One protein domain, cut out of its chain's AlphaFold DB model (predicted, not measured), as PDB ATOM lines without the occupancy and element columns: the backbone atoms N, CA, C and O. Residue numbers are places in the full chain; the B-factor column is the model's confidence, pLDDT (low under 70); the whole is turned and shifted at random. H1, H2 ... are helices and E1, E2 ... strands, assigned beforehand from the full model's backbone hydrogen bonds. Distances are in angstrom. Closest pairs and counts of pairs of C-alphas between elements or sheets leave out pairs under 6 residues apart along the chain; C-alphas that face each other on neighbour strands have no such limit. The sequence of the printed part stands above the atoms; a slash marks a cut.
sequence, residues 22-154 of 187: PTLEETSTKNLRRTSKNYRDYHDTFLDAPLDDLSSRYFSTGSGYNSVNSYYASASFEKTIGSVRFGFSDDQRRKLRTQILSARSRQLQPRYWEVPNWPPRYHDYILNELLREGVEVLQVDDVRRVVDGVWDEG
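What this domain is: This is residues 22 to 154 of the 187 residues of the protein "Altered inheritance of mitochondria protein 6-like protein" of Colletotrichum trifolii (UniProt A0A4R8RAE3). A small sheet of three parallel strands, E1, E2 and E3, has the helix H4 packed over one of its faces, while the other face has no named helix on it. From one end of this body an arm made of H1 and the unnamed residues 31 to 46 reaches outward, with residues 30 to 35 sticking out free; H5 and the small H6 lie toward the other end of the long axis, and the short H2 sits in the loop between E1 and E2. The 133 printed residues hold six named helices and three named strands, in the order H1 E1 H2 E2 H3 H4 E3 H5 H6, and the class is mixed, helices and strands. The sheet's order is E1 E2 E3. The whole is loose, with a radius of gyration of the C-alphas of 17.8 A, and elongated, spanning 61 by 34 by 20 A.

Where its parts are: The sheet holds E1, residues 47 to 50, E2, residues 70 to 76 and 17.5 A long from first to last C-alpha, and E3, residues 109 to 113 and 13.1 A long. E2 begins with C-alpha 70 at (211.447, 228.792, 307.340). H4, residues 90 to 104, is the longest helix by residues and measures 20.9 A. H5, residues 120 to 133, measures 20.0 A. H1, residues 22 to 30, measures 11.4 A and begins with C-alpha 22 at (199.224, 234.480, 309.168). The short helices are H2, residues 57 to 60 and 4.9 A, H3, residues 77 to 80 and 5.3 A, and H6, residues 143 to 147 and 6.0 A. H6 ends with C-alpha 147 at (228.381, 207.387, 302.289).

How they stand to each other: E2 is the inner strand. E1 and E2 are parallel, their directions 41 degrees apart, with N 49 and O 72 within hydrogen-bond range at 3.0 A and N 74 and O 49 at 2.8 A. E2 and E3 are parallel at 30 degrees, with N 111 and O 73 at 2.9 A and N 113 and O 75 at 3.0 A. Residues 111 to 112 of E3 also pair, parallel, with residues 137 to 138. H4 is on the sheet at a height over the sheet of 10.6 A, over E2 and E3, and runs along the strands, at 17 degrees to E3 on the local plane. The closest C-alphas of H4 and E3 are those of Ile 100 and Pro 110, 5.8 A apart. These form two layers, a helix on one face of a sheet. E1, H2, E2 and E2, H3 H4, E3 are strand-helix-strand units, two parallel neighbour strands with helices between, each with a right-handed crossover. H3 only grazes the sheet with its residues 77 to 80, and H3 and H4 are near each other, with 5 pairs of C-alphas within 10 A. H4 and H5 only just touch, with 3 pairs of C-alphas within 8 A; the closest are those of Arg 97 and Glu 133, 6.5 A apart, and the tilt is steep, 58 degrees, the same way. H5 is only just not on the sheet, with 4 pairs of C-alphas within 10 A. H1, H2 and H6 are not on the sheet and touch no helix. In H1, H4, H5 and H6 every O i to N i+4 pair is within hydrogen-bond range; H2 and H3 are too short for such a pair.

The domain as a whole: The two C-alphas farthest apart, those of Arg 33 and Gly 154, are 61.6 A apart. The printed part, residues 22 to 154, has no cut. The link from H1 to E1, 16 residues, is long; those from E2 to H3 and from H4 to E3 are tight. The mean pLDDT of the printed part is 80.6, and 33 residues are under 70: residues 22 to 45, 57 to 58, 60 to 63, 149 to 150, and 152.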
ATOM      1  N   PRO A  22     199.734 233.285 308.501       67.94
ATOM      2  CA  PRO A  22     199.224 234.480 309.168       67.94
ATOM      3  C   PRO A  22     199.004 234.298 310.667       67.94
ATOM      4  O   PRO A  22     199.427 235.154 311.428       67.94
ATOM      5  N   THR A  23     198.410 233.194 311.124       64.88
ATOM      6  CA  THR A  23     198.176 232.968 312.561       64.88
ATOM      7  C   THR A  23     199.483 232.941 313.363       64.88
ATOM      8  O   THR A  23     199.549 233.503 314.462       64.88
ATOM      9  N   LEU A  24     200.547 232.346 312.819       64.94
ATOM     10  CA  LEU A  24     201.866 232.348 313.460       64.94
ATOM     11  C   LEU A  24     202.544 233.722 313.428       64.94
ATOM     12  O   LEU A  24     203.065 234.183 314.447       64.94
ATOM     13  N   GLU A  25     202.515 234.397 312.281       63.56
ATOM     14  CA  GLU A  25     203.125 235.720 312.111       63.56
ATOM     15  C   GLU A  25     202.353 236.821 312.875       63.56
ATOM     16  O   GLU A  25     202.940 237.749 313.440       63.56
ATOM     17  N   GLU A  26     201.028 236.705 312.976       55.12
ATOM     18  CA  GLU A  26     200.140 237.625 313.693       55.12
ATOM     19  C   GLU A  26     200.236 237.439 315.212       55.12
ATOM     20  O   GLU A  26     200.313 238.422 315.954       55.12
ATOM     21  N   THR A  27     200.335 236.196 315.698       51.16
ATOM     22  CA  THR A  27     200.632 235.918 317.118       51.16
ATOM     23  C   THR A  27     201.981 236.519 317.524       51.16
ATOM     24  O   THR A  27     202.138 237.002 318.652       51.16
ATOM     25  N   SER A  28     202.928 236.580 316.585       48.91
ATOM     26  CA  SER A  28     204.221 237.232 316.775       48.91
ATOM     27  C   SER A  28     204.159 238.769 316.779       48.91
ATOM     28  O   SER A  28     205.067 239.396 317.323       48.91
ATOM     29  N   THR A  29     203.138 239.401 316.192       49.47
ATOM     30  CA  THR A  29     203.063 240.870 316.045       49.47
ATOM     31  C   THR A  29     202.022 241.525 316.962       49.47
ATOM     32  O   THR A  29     202.228 242.652 317.408       49.47
ATOM     33  N   LYS A  30     200.937 240.839 317.348       45.81
ATOM     34  CA  LYS A  30     199.910 241.388 318.264       45.81
ATOM     35  C   LYS A  30     200.251 241.289 319.757       45.81
ATOM     36  O   LYS A  30     199.679 242.032 320.555       45.81
ATOM     37  N   ASN A  31     201.226 240.470 320.156       45.50
ATOM     38  CA  ASN A  31     201.672 240.338 321.556       45.50
ATOM     39  C   ASN A  31     202.728 241.378 321.989       45.50
ATOM     40  O   ASN A  31     203.461 241.188 322.959       45.50
ATOM     41  N   LEU A  32     202.762 242.536 321.328       50.12
ATOM     42  CA  LEU A  32     203.712 243.633 321.558       50.12
ATOM     43  C   LEU A  32     203.565 244.348 322.925       50.12
ATOM     44  O   LEU A  32     204.302 245.288 323.208       50.12
ATOM     45  N   ARG A  33     202.625 243.936 323.794       47.75
ATOM     46  CA  ARG A  33     202.305 244.644 325.053       47.75
ATOM     47  C   ARG A  33     202.528 243.898 326.368       47.75
ATOM     48  O   ARG A  33     202.317 244.496 327.420       47.75
ATOM     49  N   ARG A  34     203.015 242.656 326.370       43.72
ATOM     50  CA  ARG A  34     203.473 241.996 327.609       43.72
ATOM     51  C   ARG A  34     204.727 241.178 327.323       43.72
ATOM     52  O   ARG A  34     204.630 240.043 326.884       43.72
ATOM     53  N   THR A  35     205.896 241.777 327.573       46.31
ATOM     54  CA  THR A  35     207.188 241.065 327.690       46.31
ATOM     55  C   THR A  35     207.482 240.073 326.552       46.31
ATOM     56  O   THR A  35     207.908 238.948 326.798       46.31
ATOM     57  N   SER A  36     207.247 240.475 325.300       45.62
ATOM     58  CA  SER A  36     207.590 239.663 324.131       45.62
ATOM     59  C   SER A  36     209.067 239.872 323.810       45.62
ATOM     60  O   SER A  36     209.457 240.814 323.128       45.62
ATOM     61  N   LYS A  37     209.910 239.007 324.376       46.53
ATOM     62  CA  LYS A  37     211.187 238.669 323.750       46.53
ATOM     63  C   LYS A  37     210.832 238.168 322.343       46.53
ATOM     64  O   LYS A  37     209.929 237.341 322.218       46.53
ATOM     65  N   ASN A  38     211.389 238.804 321.317       50.81
ATOM     66  CA  ASN A  38     210.860 238.770 319.953       50.81
ATOM     67  C   ASN A  38     210.758 237.319 319.449       50.81
ATOM     68  O   ASN A  38     211.575 236.491 319.834       50.81
ATOM     69  N   TYR A  39     209.859 237.009 318.512       49.69
ATOM     70  CA  TYR A  39     209.946 235.760 317.721       49.69
ATOM     71  C   TYR A  39     211.348 235.561 317.117       49.69
ATOM     72  O   TYR A  39     211.850 234.449 317.029       49.69
ATOM     73  N   ARG A  40     212.036 236.674 316.819       50.41
ATOM     74  CA  ARG A  40     213.445 236.712 316.396       50.41
ATOM     75  C   ARG A  40     214.442 236.181 317.438       50.41
ATOM     76  O   ARG A  40     215.561 235.846 317.075       50.41
ATOM     77  N   ASP A  41     214.065 236.148 318.713       52.72
ATOM     78  CA  ASP A  41     214.913 235.721 319.830       52.72
ATOM     79  C   ASP A  41     214.632 234.264 320.256       52.72
ATOM     80  O   ASP A  41     215.472 233.658 320.925       52.72
ATOM     81  N   TYR A  42     213.472 233.701 319.884       52.97
ATOM     82  CA  TYR A  42     213.083 232.317 320.167       52.97
ATOM     83  C   TYR A  42     212.339 231.697 318.976       52.97
ATOM     84  O   TYR A  42     211.135 231.872 318.818       52.97
ATOM     85  N   HIS A  43     213.067 230.927 318.169       57.62
ATOM     86  CA  HIS A  43     212.492 230.069 317.135       57.62
ATOM     87  C   HIS A  43     212.193 228.690 317.738       57.62
ATOM     88  O   HIS A  43     213.043 227.803 317.727       57.62
ATOM     89  N   ASP A  44     211.009 228.513 318.317       63.50
ATOM     90  CA  ASP A  44     210.522 227.203 318.775       63.50
ATOM     91  C   ASP A  44     209.707 226.463 317.698       63.50
ATOM     92  O   ASP A  44     209.426 225.272 317.842       63.50
ATOM     93  N   THR A  45     209.390 227.147 316.594       66.44
ATOM     94  CA  THR A  45     208.625 226.620 315.461       66.44
ATOM     95  C   THR A  45     209.400 226.810 314.159       66.44
ATOM     96  O   THR A  45     209.707 227.939 313.775       66.44
ATOM     97  N   PHE A  46     209.693 225.709 313.465       70.12
ATOM     98  CA  PHE A  46     210.320 225.708 312.142       70.12
ATOM     99  C   PHE A  46     209.275 225.359 311.090       70.12
ATOM    100  O   PHE A  46     208.692 224.276 311.143       70.12
ATOM    101  N   LEU A  47     209.049 226.261 310.137       80.50
ATOM    102  CA  LEU A  47     208.146 226.000 309.024       80.50
ATOM    103  C   LEU A  47     208.894 225.356 307.860       80.50
ATOM    104  O   LEU A  47     210.033 225.716 307.546       80.50
ATOM    105  N   ASP A  48     208.228 224.389 307.238       86.19
ATOM    106  CA  ASP A  48     208.645 223.805 305.971       86.19
ATOM    107  C   ASP A  48     207.797 224.435 304.869       86.19
ATOM    108  O   ASP A  48     206.573 224.282 304.842       86.19
ATOM    109  N   ALA A  49     208.436 225.216 304.004       89.31
ATOM    110  CA  ALA A  49     207.730 225.925 302.952       89.31
ATOM    111  C   ALA A  49     207.288 224.945 301.844       89.31
ATOM    112  O   ALA A  49     208.074 224.086 301.447       89.31
ATOM    113  N   PRO A  50     206.077 225.084 301.276       91.12
ATOM    114  CA  PRO A  50     205.596 224.225 300.199       91.12
ATOM    115  C   PRO A  50     206.330 224.562 298.894       91.12
ATOM    116  O   PRO A  50     205.984 225.517 298.194       91.12
ATOM    117  N   LEU A  51     207.389 223.808 298.584       93.12
ATOM    118  CA  LEU A  51     208.304 224.079 297.467       93.12
ATOM    119  C   LEU A  51     207.588 224.122 296.109       93.12
ATOM    120  O   LEU A  51     207.985 224.874 295.218       93.12
ATOM    121  N   ASP A  52     206.536 223.326 295.950       92.00
ATOM    122  CA  ASP A  52     205.725 223.249 294.743       92.00
ATOM    123  C   ASP A  52     204.860 224.488 294.498       92.00
ATOM    124  O   ASP A  52     204.634 224.837 293.336       92.00
ATOM    125  N   ASP A  53     204.490 225.202 295.562       88.56
ATOM    126  CA  ASP A  53     203.660 226.404 295.503       88.56
ATOM    127  C   ASP A  53     204.448 227.715 295.635       88.56
ATOM    128  O   ASP A  53     203.889 228.789 295.398       88.56
ATOM    129  N   LEU A  54     205.752 227.676 295.938       87.88
ATOM    130  CA  LEU A  54     206.581 228.882 296.116       87.88
ATOM    131  C   LEU A  54     206.651 229.795 294.881       87.88
ATOM    132  O   LEU A  54     206.888 231.002 295.012       87.88
ATOM    133  N   SER A  55     206.445 229.251 293.682       82.56
ATOM    134  CA  SER A  55     206.366 230.036 292.444       82.56
ATOM    135  C   SER A  55     204.987 230.663 292.199       82.56
ATOM    136  O   SER A  55     204.816 231.411 291.237       82.56
ATOM    137  N   SER A  56     203.981 230.355 293.022       80.56
ATOM    138  CA  SER A  56     202.629 230.891 292.860       80.56
ATOM    139  C   SER A  56     202.564 232.385 293.189       80.56
ATOM    140  O   SER A  56     203.353 232.926 293.970       80.56
ATOM    141  N   ARG A  57     201.567 233.072 292.611       69.25
ATOM    142  CA  ARG A  57     201.377 234.513 292.839       69.25
ATOM    143  C   ARG A  57     201.145 234.847 294.314       69.25
ATOM    144  O   ARG A  57     201.621 235.889 294.752       69.25
ATOM    145  N   TYR A  58     200.498 233.952 295.064       67.88
ATOM    146  CA  TYR A  58     200.209 234.122 296.490       67.88
ATOM    147  C   TYR A  58     201.471 234.345 297.330       67.88
ATOM    148  O   TYR A  58     201.488 235.217 298.189       67.88
ATOM    149  N   PHE A  59     202.553 233.620 297.035       70.06
ATOM    150  CA  PHE A  59     203.813 233.741 297.775       70.06
ATOM    151  C   PHE A  59     204.829 234.673 297.095       70.06
ATOM    152  O   PHE A  59     205.936 234.861 297.604       70.06
ATOM    153  N   SER A  60     204.496 235.246 295.933       60.97
ATOM    154  CA  SER A  60     205.381 236.132 295.154       60.97
ATOM    155  C   SER A  60     205.384 237.593 295.624       60.97
ATOM    156  O   SER A  60     206.313 238.331 295.315       60.97
ATOM    157  N   THR A  61     204.383 238.013 296.404       56.31
ATOM    158  CA  THR A  61     204.176 239.410 296.835       56.31
ATOM    159  C   THR A  61     204.880 239.785 298.146       56.31
ATOM    160  O   THR A  61     204.593 240.830 298.718       56.31
ATOM    161  N   GLY A  62     205.805 238.955 298.641       52.56
ATOM    162  CA  GLY A  62     206.601 239.235 299.848       52.56
ATOM    163  C   GLY A  62     205.922 238.906 301.187       52.56
ATOM    164  O   GLY A  62     206.579 238.973 302.219       52.56
ATOM    165  N   SER A  63     204.649 238.500 301.183       58.50
ATOM    166  CA  SER A  63     203.882 238.042 302.355       58.50
ATOM    167  C   SER A  63     203.853 236.507 302.443       58.50
ATOM    168  O   SER A  63     202.802 235.888 302.274       58.50
ATOM    169  N   GLY A  64     205.018 235.875 302.605       76.50
ATOM    170  CA  GLY A  64     205.137 234.416 302.557       76.50
ATOM    171  C   GLY A  64     206.412 233.860 303.190       76.50
ATOM    172  O   GLY A  64     207.140 234.554 303.899       76.50
ATOM    173  N   TYR A  65     206.690 232.590 302.904       83.31
ATOM    174  CA  TYR A  65     207.847 231.867 303.426       83.31
ATOM    175  C   TYR A  65     209.187 232.513 303.035       83.31
ATOM    176  O   TYR A  65     209.394 232.894 301.881       83.31
ATOM    177  N   ASN A  66     210.096 232.638 304.001       84.06
ATOM    178  CA  ASN A  66     211.426 233.231 303.852       84.06
ATOM    179  C   ASN A  66     212.368 232.735 304.966       84.06
ATOM    180  O   ASN A  66     211.927 232.066 305.898       84.06
ATOM    181  N   SER A  67     213.651 233.093 304.901       84.00
ATOM    182  CA  SER A  67     214.669 232.639 305.864       84.00
ATOM    183  C   SER A  67     214.433 233.029 307.330       84.00
ATOM    184  O   SER A  67     215.094 232.489 308.213       84.00
ATOM    185  N   VAL A  68     213.510 233.952 307.625       78.88
ATOM    186  CA  VAL A  68     213.158 234.338 309.002       78.88
ATOM    187  C   VAL A  68     212.149 233.370 309.624       78.88
ATOM    188  O   VAL A  68     212.159 233.197 310.840       78.88
ATOM    189  N   ASN A  69     211.274 232.756 308.820       77.44
ATOM    190  CA  ASN A  69     210.209 231.869 309.309       77.44
ATOM    191  C   ASN A  69     210.403 230.395 308.913       77.44
ATOM    192  O   ASN A  69     209.820 229.510 309.539       77.44
ATOM    193  N   SER A  70     211.234 230.124 307.904       84.19
ATOM    194  CA  SER A  70     211.447 228.792 307.340       84.19
ATOM    195  C   SER A  70     212.919 228.556 307.047       84.19
ATOM    196  O   SER A  70     213.645 229.471 306.663       84.19
ATOM    197  N   TYR A  71     213.348 227.306 307.185       87.06
ATOM    198  CA  TYR A  71     214.686 226.874 306.774       87.06
ATOM    199  C   TYR A  71     214.623 226.025 305.502       87.06
ATOM    200  O   TYR A  71     215.363 226.266 304.547       87.06
ATOM    201  N   TYR A  72     213.692 225.069 305.472       91.56
ATOM    202  CA  TYR A  72     213.448 224.210 304.322       91.56
ATOM    203  C   TYR A  72     212.320 224.736 303.441       91.56
ATOM    204  O   TYR A  72     211.405 225.425 303.897       91.56
ATOM    205  N   ALA A  73     212.398 224.360 302.171       92.94
ATOM    206  CA  ALA A  73     211.252 224.279 301.291       92.94
ATOM    207  C   ALA A  73     211.173 222.855 300.743       92.94
ATOM    208  O   ALA A  73     212.115 222.405 300.083       92.94
ATOM    209  N   SER A  74     210.075 222.145 300.993       93.88
ATOM    210  CA  SER A  74     209.931 220.746 300.604       93.88
ATOM    211  C   SER A  74     208.714 220.460 299.732       93.88
ATOM    212  O   SER A  74     207.691 221.139 299.798       93.88
ATOM    213  N   ALA A  75     208.841 219.445 298.880       94.69
ATOM    214  CA  ALA A  75     207.748 218.899 298.080       94.69
ATOM    215  C   ALA A  75     207.933 217.392 297.853       94.69
ATOM    216  O   ALA A  75     209.054 216.878 297.878       94.69
ATOM    217  N   SER A  76     206.826 216.690 297.603       94.94
ATOM    218  CA  SER A  76     206.856 215.282 297.194       94.94
ATOM    219  C   SER A  76     207.377 215.187 295.766       94.94
ATOM    220  O   SER A  76     206.783 215.738 294.841       94.94
ATOM    221  N   PHE A  77     208.474 214.465 295.561       95.62
ATOM    222  CA  PHE A  77     209.014 214.212 294.231       95.62
ATOM    223  C   PHE A  77     207.974 213.516 293.346       95.62
ATOM    224  O   PHE A  77     207.741 213.938 292.214       95.62
ATOM    225  N   GLU A  78     207.307 212.489 293.874       93.88
ATOM    226  CA  GLU A  78     206.318 211.710 293.132       93.88
ATOM    227  C   GLU A  78     205.102 212.550 292.721       93.88
ATOM    228  O   GLU A  78     204.674 212.487 291.570       93.88
ATOM    229  N   LYS A  79     204.566 213.390 293.613       94.56
ATOM    230  CA  LYS A  79     203.400 214.233 293.286       94.56
ATOM    231  C   LYS A  79     203.768 215.410 292.394       94.56
ATOM    232  O   LYS A  79     202.981 215.821 291.542       94.56
ATOM    233  N   THR A  80     204.951 215.980 292.596       94.31
ATOM    234  CA  THR A  80     205.340 217.232 291.955       94.31
ATOM    235  C   THR A  80     206.052 217.004 290.624       94.31
ATOM    236  O   THR A  80     205.713 217.665 289.642       94.31
ATOM    237  N   ILE A  81     207.029 216.102 290.561       96.12
ATOM    238  CA  ILE A  81     207.806 215.807 289.347       96.12
ATOM    239  C   ILE A  81     207.249 214.577 288.625       96.12
ATOM    240  O   ILE A  81     207.168 214.565 287.393       96.12
ATOM    241  N   GLY A  82     206.826 213.564 289.380       95.56
ATOM    242  CA  GLY A  82     206.301 212.319 288.836       95.56
ATOM    243  C   GLY A  82     207.381 211.314 288.452       95.56
ATOM    244  O   GLY A  82     208.536 211.379 288.873       95.56
ATOM    245  N   SER A  83     206.978 210.335 287.645       94.38
ATOM    246  CA  SER A  83     207.860 209.263 287.190       94.38
ATOM    247  C   SER A  83     208.891 209.774 286.181       94.38
ATOM    248  O   SER A  83     208.540 210.433 285.204       94.38
ATOM    249  N   VAL A  84     210.154 209.400 286.388       95.50
ATOM    250  CA  VAL A  84     211.294 209.684 285.497       95.50
ATOM    251  C   VAL A  84     212.002 208.392 285.083       95.50
ATOM    252  O   VAL A  84     213.204 208.365 284.826       95.50
ATOM    253  N   ARG A  85     211.253 207.281 285.021       92.38
ATOM    254  CA  ARG A  85     211.787 205.940 284.707       92.38
ATOM    255  C   ARG A  85     212.500 205.856 283.358       92.38
ATOM    256  O   ARG A  85     213.364 204.999 283.207       92.38
ATOM    257  N   PHE A  86     212.154 206.727 282.415       92.56
ATOM    258  CA  PHE A  86     212.780 206.828 281.092       92.56
ATOM    259  C   PHE A  86     213.652 208.080 280.943       92.56
ATOM    260  O   PHE A  86     213.986 208.482 279.835       92.56
ATOM    261  N   GLY A  87     214.003 208.707 282.064       93.62
ATOM    262  CA  GLY A  87     214.685 209.988 282.104       93.62
ATOM    263  C   GLY A  87     213.760 211.140 282.483       93.62
ATOM    264  O   GLY A  87     212.536 211.005 282.471       93.62
ATOM    265  N   PHE A  88     214.359 212.275 282.849       95.75
ATOM    266  CA  PHE A  88     213.609 213.515 283.046       95.75
ATOM    267  C   PHE A  88     213.275 214.122 281.686       95.75
ATOM    268  O   PHE A  88     214.181 214.343 280.877       95.75
ATOM    269  N   SER A  89     212.005 214.457 281.471       96.56
ATOM    270  CA  SER A  89     211.601 215.304 280.353       96.56
ATOM    271  C   SER A  89     212.082 216.747 280.542       96.56
ATOM    272  O   SER A  89     212.385 217.185 281.659       96.56
ATOM    273  N   ASP A  90     212.103 217.521 279.457       96.44
ATOM    274  CA  ASP A  90     212.470 218.941 279.508       96.44
ATOM    275  C   ASP A  90     211.550 219.743 280.434       96.44
ATOM    276  O   ASP A  90     212.006 220.622 281.168       96.44
ATOM    277  N   ASP A  91     210.258 219.411 280.459       96.62
ATOM    278  CA  ASP A  91     209.288 220.067 281.334       96.62
ATOM    279  C   ASP A  91     209.491 219.690 282.802       96.62
ATOM    280  O   ASP A  91     209.401 220.562 283.669       96.62
ATOM    281  N   GLN A  92     209.846 218.434 283.095       97.44
ATOM    282  CA  GLN A  92     210.208 218.013 284.450       97.44
ATOM    283  C   GLN A  92     211.467 218.744 284.937       97.44
ATOM    284  O   GLN A  92     211.461 219.273 286.049       97.44
ATOM    285  N   ARG A  93     212.512 218.863 284.101       96.50
ATOM    286  CA  ARG A  93     213.721 219.648 284.434       96.50
ATOM    287  C   ARG A  93     213.399 221.122 284.642       96.50
ATOM    288  O   ARG A  93     213.861 221.732 285.603       96.50
ATOM    289  N   ARG A  94     212.581 221.716 283.767       96.06
ATOM    290  CA  ARG A  94     212.160 223.119 283.882       96.06
ATOM    291  C   ARG A  94     211.391 223.366 285.178       96.06
ATOM    292  O   ARG A  94     211.647 224.365 285.852       96.06
ATOM    293  N   LYS A  95     210.477 222.462 285.540       95.81
ATOM    294  CA  LYS A  95     209.715 222.525 286.792       95.81
ATOM    295  C   LYS A  95     210.642 222.441 288.004       95.81
ATOM    296  O   LYS A  95     210.581 223.322 288.859       95.81
ATOM    297  N   LEU A  96     211.546 221.460 288.019       95.88
ATOM    298  CA  LEU A  96     212.564 221.273 289.056       95.88
ATOM    299  C   LEU A  96     213.418 222.539 289.252       95.88
ATOM    300  O   LEU A  96     213.479 223.085 290.352       95.88
ATOM    301  N   ARG A  97     213.977 223.092 288.167       95.94
ATOM    302  CA  ARG A  97     214.753 224.347 288.195       95.94
ATOM    303  C   ARG A  97     213.951 225.522 288.735       95.94
ATOM    304  O   ARG A  97     214.450 226.285 289.554       95.94
ATOM    305  N   THR A  98     212.706 225.672 288.289       95.06
ATOM    306  CA  THR A  98     211.837 226.782 288.713       95.06
ATOM    307  C   THR A  98     211.578 226.735 290.217       95.06
ATOM    308  O   THR A  98     211.640 227.766 290.888       95.06
ATOM    309  N   GLN A  99     211.333 225.542 290.757       94.88
ATOM    310  CA  GLN A  99     211.105 225.326 292.185       94.88
ATOM    311  C   GLN A  99     212.358 225.613 293.011       94.88
ATOM    312  O   GLN A  99     212.307 226.420 293.939       94.88
ATOM    313  N   ILE A 100     213.498 225.035 292.620       95.25
ATOM    314  CA  ILE A 100     214.795 225.257 293.276       95.25
ATOM    315  C   ILE A 100     215.146 226.749 293.293       95.25
ATOM    316  O   ILE A 100     215.493 227.295 294.340       95.25
ATOM    317  N   LEU A 101     215.006 227.438 292.156       94.19
ATOM    318  CA  LEU A 101     215.276 228.874 292.063       94.19
ATOM    319  C   LEU A 101     214.316 229.704 292.925       94.19
ATOM    320  O   LEU A 101     214.750 230.668 293.551       94.19
ATOM    321  N   SER A 102     213.039 229.319 293.005       92.38
ATOM    322  CA  SER A 102     212.037 230.010 293.830       92.38
ATOM    323  C   SER A 102     212.310 229.875 295.332       92.38
ATOM    324  O   SER A 102     212.065 230.820 296.084       92.38
ATOM    325  N   ALA A 103     212.822 228.727 295.779       93.06
ATOM    326  CA  ALA A 103     213.266 228.538 297.159       93.06
ATOM    327  C   ALA A 103     214.536 229.345 297.451       93.06
ATOM    328  O   ALA A 103     214.584 230.118 298.410       93.06
ATOM    329  N   ARG A 104     215.533 229.256 296.565       92.88
ATOM    330  CA  ARG A 104     216.801 229.981 296.708       92.88
ATOM    331  C   ARG A 104     216.639 231.491 296.713       92.88
ATOM    332  O   ARG A 104     217.287 232.164 297.511       92.88
ATOM    333  N   SER A 105     215.744 232.039 295.891       91.62
ATOM    334  CA  SER A 105     215.460 233.480 295.894       91.62
ATOM    335  C   SER A 105     214.911 233.973 297.239       91.62
ATOM    336  O   SER A 105     214.933 235.172 297.506       91.62
ATOM    337  N   ARG A 106     214.420 233.057 298.083       89.25
ATOM    338  CA  ARG A 106     213.908 233.301 299.438       89.25
ATOM    339  C   ARG A 106     214.872 232.846 300.536       89.25
ATOM    340  O   ARG A 106     214.500 232.879 301.705       89.25
ATOM    341  N   GLN A 107     216.098 232.455 300.166       91.75
ATOM    342  CA  GLN A 107     217.126 231.912 301.062       91.75
ATOM    343  C   GLN A 107     216.673 230.638 301.801       91.75
ATOM    344  O   GLN A 107     217.081 230.396 302.935       91.75
ATOM    345  N   LEU A 108     215.820 229.832 301.162       91.94
ATOM    346  CA  LEU A 108     215.348 228.549 301.682       91.94
ATOM    347  C   LEU A 108     216.113 227.399 301.036       91.94
ATOM    348  O   LEU A 108     216.452 227.475 299.855       91.94
ATOM    349  N   GLN A 109     216.321 226.328 301.800       94.44
ATOM    350  CA  GLN A 109     216.984 225.111 301.347       94.44
ATOM    351  C   GLN A 109     215.965 224.185 300.652       94.44
ATOM    352  O   GLN A 109     215.111 223.612 301.343       94.44
ATOM    353  N   PRO A 110     215.992 224.026 299.311       95.19
ATOM    354  CA  PRO A 110     215.071 223.131 298.622       95.19
ATOM    355  C   PRO A 110     215.399 221.670 298.942       95.19
ATOM    356  O   PRO A 110     216.569 221.274 298.941       95.19
ATOM    357  N   ARG A 111     214.358 220.863 299.158       94.56
ATOM    358  CA  ARG A 111     214.450 219.409 299.339       94.56
ATOM    359  C   ARG A 111     213.259 218.694 298.705       94.56
ATOM    360  O   ARG A 111     212.157 219.234 298.649       94.56
ATOM    361  N   TYR A 112     213.460 217.445 298.306       95.12
ATOM    362  CA  TYR A 112     212.383 216.578 297.830       95.12
ATOM    363  C   TYR A 112     212.242 215.356 298.738       95.12
ATOM    364  O   TYR A 112     213.241 214.740 299.108       95.12
ATOM    365  N   TRP A 113     211.005 215.024 299.105       93.06
ATOM    366  CA  TRP A 113     210.638 213.803 299.834       93.06
ATOM    367  C   TRP A 113     209.856 212.852 298.921       93.06
ATOM    368  O   TRP A 113     209.562 213.212 297.785       93.06
ATOM    369  N   GLU A 114     209.548 211.629 299.370       92.81
ATOM    370  CA  GLU A 114     208.910 210.607 298.509       92.81
ATOM    371  C   GLU A 114     209.717 210.341 297.214       92.81
ATOM    372  O   GLU A 114     209.167 210.120 296.135       92.81
ATOM    373  N   VAL A 115     211.052 210.382 297.303       92.50
ATOM    374  CA  VAL A 115     211.922 209.977 296.191       92.50
ATOM    375  C   VAL A 115     211.870 208.446 296.073       92.50
ATOM    376  O   VAL A 115     212.121 207.762 297.066       92.50
ATOM    377  N   PRO A 116     211.554 207.875 294.894       90.50
ATOM    378  CA  PRO A 116     211.499 206.427 294.714       90.50
ATOM    379  C   PRO A 116     212.813 205.740 295.105       90.50
ATOM    380  O   PRO A 116     213.846 206.006 294.496       90.50
ATOM    381  N   ASN A 117     212.765 204.822 296.073       85.69
ATOM    382  CA  ASN A 117     213.945 204.125 296.610       85.69
ATOM    383  C   ASN A 117     214.253 202.777 295.928       85.69
ATOM    384  O   ASN A 117     215.318 202.197 296.138       85.69
ATOM    385  N   TRP A 118     213.347 202.284 295.077       84.44
ATOM    386  CA  TRP A 118     213.529 201.055 294.311       84.44
ATOM    387  C   TRP A 118     213.174 201.256 292.828       84.44
ATOM    388  O   TRP A 118     212.123 201.828 292.520       84.44
ATOM    389  N   PRO A 119     213.986 200.737 291.888       87.19
ATOM    390  CA  PRO A 119     215.263 200.041 292.101       87.19
ATOM    391  C   PRO A 119     216.407 200.986 292.534       87.19
ATOM    392  O   PRO A 119     216.328 202.180 292.261       87.19
ATOM    393  N   PRO A 120     217.503 200.493 293.149       85.56
ATOM    394  CA  PRO A 120     218.538 201.358 293.730       85.56
ATOM    395  C   PRO A 120     219.216 202.253 292.686       85.56
ATOM    396  O   PRO A 120     219.413 203.437 292.916       85.56
ATOM    397  N   ARG A 121     219.462 201.723 291.478       86.56
ATOM    398  CA  ARG A 121     219.981 202.507 290.339       86.56
ATOM    399  C   ARG A 121     219.058 203.654 289.929       86.56
ATOM    400  O   ARG A 121     219.526 204.688 289.470       86.56
ATOM    401  N   TYR A 122     217.745 203.460 290.056       90.25
ATOM    402  CA  TYR A 122     216.762 204.494 289.735       90.25
ATOM    403  C   TYR A 122     216.767 205.602 290.788       90.25
ATOM    404  O   TYR A 122     216.746 206.777 290.434       90.25
ATOM    405  N   HIS A 123     216.867 205.230 292.064       89.56
ATOM    406  CA  HIS A 123     217.032 206.180 293.160       89.56
ATOM    407  C   HIS A 123     218.312 207.016 292.996       89.56
ATOM    408  O   HIS A 123     218.241 208.244 293.001       89.56
ATOM    409  N   ASP A 124     219.461 206.373 292.757       88.81
ATOM    410  CA  ASP A 124     220.743 207.061 292.549       88.81
ATOM    411  C   ASP A 124     220.687 208.009 291.344       88.81
ATOM    412  O   ASP A 124     221.175 209.135 291.411       88.81
ATOM    413  N   TYR A 125     220.041 207.588 290.250       91.44
ATOM    414  CA  TYR A 125     219.806 208.438 289.084       91.44
ATOM    415  C   TYR A 125     219.028 209.711 289.440       91.44
ATOM    416  O   TYR A 125     219.427 210.803 289.034       91.44
ATOM    417  N   ILE A 126     217.950 209.589 290.221       93.44
ATOM    418  CA  ILE A 126     217.167 210.750 290.657       93.44
ATOM    419  C   ILE A 126     218.012 211.656 291.549       93.44
ATOM    420  O   ILE A 126     218.068 212.856 291.295       93.44
ATOM    421  N   LEU A 127     218.690 211.109 292.563       91.25
ATOM    422  CA  LEU A 127     219.518 211.905 293.472       91.25
ATOM    423  C   LEU A 127     220.638 212.645 292.733       91.25
ATOM    424  O   LEU A 127     220.857 213.826 292.992       91.25
ATOM    425  N   ASN A 128     221.295 211.988 291.775       90.69
ATOM    426  CA  ASN A 128     222.310 212.614 290.932       90.69
ATOM    427  C   ASN A 128     221.743 213.784 290.126       90.69
ATOM    428  O   ASN A 128     222.383 214.830 290.024       90.69
ATOM    429  N   GLU A 129     220.541 213.643 289.571       92.88
ATOM    430  CA  GLU A 129     219.890 214.733 288.847       92.88
ATOM    431  C   GLU A 129     219.489 215.883 289.788       92.88
ATOM    432  O   GLU A 129     219.740 217.045 289.480       92.88
ATOM    433  N   LEU A 130     218.951 215.581 290.974       94.00
ATOM    434  CA  LEU A 130     218.633 216.591 291.989       94.00
ATOM    435  C   LEU A 130     219.885 217.365 292.439       94.00
ATOM    436  O   LEU A 130     219.836 218.590 292.559       94.00
ATOM    437  N   LEU A 131     221.015 216.678 292.641       91.75
ATOM    438  CA  LEU A 131     222.304 217.305 292.955       91.75
ATOM    439  C   LEU A 131     222.791 218.209 291.823       91.75
ATOM    440  O   LEU A 131     223.216 219.334 292.080       91.75
ATOM    441  N   ARG A 132     222.699 217.746 290.570       92.19
ATOM    442  CA  ARG A 132     223.086 218.531 289.384       92.19
ATOM    443  C   ARG A 132     222.253 219.800 289.236       92.19
ATOM    444  O   ARG A 132     222.796 220.843 288.885       92.19
ATOM    445  N   GLU A 133     220.960 219.723 289.528       93.69
ATOM    446  CA  GLU A 133     220.052 220.876 289.496       93.69
ATOM    447  C   GLU A 133     220.187 221.774 290.743       93.69
ATOM    448  O   GLU A 133     219.650 222.883 290.785       93.69
ATOM    449  N   GLY A 134     220.971 221.344 291.736       91.38
ATOM    450  CA  GLY A 134     221.379 222.153 292.877       91.38
ATOM    451  C   GLY A 134     220.433 222.088 294.071       91.38
ATOM    452  O   GLY A 134     220.329 223.075 294.795       91.38
ATOM    453  N   VAL A 135     219.751 220.966 294.291       92.94
ATOM    454  CA  VAL A 135     219.058 220.698 295.560       92.94
ATOM    455  C   VAL A 135     220.065 220.722 296.715       92.94
ATOM    456  O   VAL A 135     221.166 220.194 296.588       92.94
ATOM    457  N   GLU A 136     219.702 221.351 297.835       86.19
ATOM    458  CA  GLU A 136     220.635 221.585 298.951       86.19
ATOM    459  C   GLU A 136     220.540 220.507 300.028       86.19
ATOM    460  O   GLU A 136     221.532 220.208 300.690       86.19
ATOM    461  N   VAL A 137     219.373 219.868 300.161       89.69
ATOM    462  CA  VAL A 137     219.175 218.745 301.079       89.69
ATOM    463  C   VAL A 137     218.554 217.563 300.355       89.69
ATOM    464  O   VAL A 137     217.444 217.638 299.826       89.69
ATOM    465  N   LEU A 138     219.271 216.440 300.376       88.69
ATOM    466  CA  LEU A 138     218.776 215.162 299.886       88.69
ATOM    467  C   LEU A 138     218.123 214.373 301.016       88.69
ATOM    468  O   LEU A 138     218.673 214.257 302.111       88.69
ATOM    469  N   GLN A 139     216.975 213.776 300.718       83.25
ATOM    470  CA  GLN A 139     216.443 212.696 301.531       83.25
ATOM    471  C   GLN A 139     217.064 211.381 301.060       83.25
ATOM    472  O   GLN A 139     217.028 211.065 299.875       83.25
ATOM    473  N   VAL A 140     217.638 210.632 301.999       79.06
ATOM    474  CA  VAL A 140     218.309 209.361 301.735       79.06
ATOM    475  C   VAL A 140     217.840 208.344 302.769       79.06
ATOM    476  O   VAL A 140     218.025 208.565 303.965       79.06
ATOM    477  N   ASP A 141     217.275 207.229 302.307       72.81
ATOM    478  CA  ASP A 141     216.863 206.126 303.184       72.81
ATOM    479  C   ASP A 141     218.054 205.219 303.559       72.81
ATOM    480  O   ASP A 141     218.182 204.791 304.706       72.81
ATOM    481  N   ASP A 142     218.961 204.952 302.611       75.44
ATOM    482  CA  ASP A 142     220.176 204.155 302.828       75.44
ATOM    483  C   ASP A 142     221.417 205.052 302.901       75.44
ATOM    484  O   ASP A 142     222.139 205.274 301.923       75.44
ATOM    485  N   VAL A 143     221.659 205.588 304.097       76.75
ATOM    486  CA  VAL A 143     222.811 206.460 304.367       76.75
ATOM    487  C   VAL A 143     224.132 205.733 304.113       76.75
ATOM    488  O   VAL A 143     225.088 206.370 303.679       76.75
ATOM    489  N   ARG A 144     224.205 204.410 304.332       77.19
ATOM    490  CA  ARG A 144     225.439 203.642 304.093       77.19
ATOM    491  C   ARG A 144     225.779 203.616 302.611       77.19
ATOM    492  O   ARG A 144     226.889 203.986 302.260       77.19
ATOM    493  N   ARG A 145     224.815 203.293 301.743       73.50
ATOM    494  CA  ARG A 145     225.018 203.284 300.283       73.50
ATOM    495  C   ARG A 145     225.552 204.623 299.758       73.50
ATOM    496  O   ARG A 145     226.474 204.638 298.947       73.50
ATOM    497  N   VAL A 146     224.988 205.728 300.247       72.69
ATOM    498  CA  VAL A 146     225.382 207.097 299.873       72.69
ATOM    499  C   VAL A 146     226.775 207.451 300.396       72.69
ATOM    500  O   VAL A 146     227.582 208.010 299.653       72.69
ATOM    501  N   VAL A 147     227.079 207.110 301.653       74.81
ATOM    502  CA  VAL A 147     228.381 207.387 302.289       74.81
ATOM    503  C   VAL A 147     229.503 206.535 301.696       74.81
ATOM    504  O   VAL A 147     230.604 207.042 301.501       74.81
ATOM    505  N   ASP A 148     229.223 205.279 301.351       75.69
ATOM    506  CA  ASP A 148     230.189 204.352 300.750       75.69
ATOM    507  C   ASP A 148     230.544 204.733 299.298       75.69
ATOM    508  O   ASP A 148     231.406 204.107 298.679       75.69
ATOM    509  N   GLY A 149     229.899 205.764 298.739       62.28
ATOM    510  CA  GLY A 149     230.209 206.292 297.412       62.28
ATOM    511  C   GLY A 149     229.793 205.367 296.268       62.28
ATOM    512  O   GLY A 149     230.224 205.569 295.134       62.28
ATOM    513  N   VAL A 150     228.954 204.363 296.538       64.38
ATOM    514  CA  VAL A 150     228.453 203.434 295.520       64.38
ATOM    515  C   VAL A 150     227.244 204.064 294.831       64.38
ATOM    516  O   VAL A 150     226.098 203.685 295.070       64.38
ATOM    517  N   TRP A 151     227.524 205.046 293.978       73.06
ATOM    518  CA  TRP A 151     226.545 205.693 293.110       73.06
ATOM    519  C   TRP A 151     226.593 205.028 291.738       73.06
ATOM    520  O   TRP A 151     227.621 205.058 291.062       73.06
ATOM    521  N   ASP A 152     225.505 204.379 291.334       69.94
ATOM    522  CA  ASP A 152     225.456 203.692 290.043       69.94
ATOM    523  C   ASP A 152     225.134 204.692 288.920       69.94
ATOM    524  O   ASP A 152     224.006 205.179 288.788       69.94
ATOM    525  N   GLU A 153     226.141 205.026 288.116       72.00
ATOM    526  CA  GLU A 153     225.976 205.814 286.898       72.00
ATOM    527  C   GLU A 153     225.643 204.872 285.728       72.00
ATOM    528  O   GLU A 153     226.364 203.912 285.470       72.00
ATOM    529  N   GLY A 154     224.541 205.126 285.012       83.94
ATOM    530  CA  GLY A 154     224.121 204.284 283.875       83.94
ATOM    531  C   GLY A 154     222.738 203.639 284.006       83.94
ATOM    532  O   GLY A 154     222.429 202.659 283.322       83.94
TER     533      GLY A 154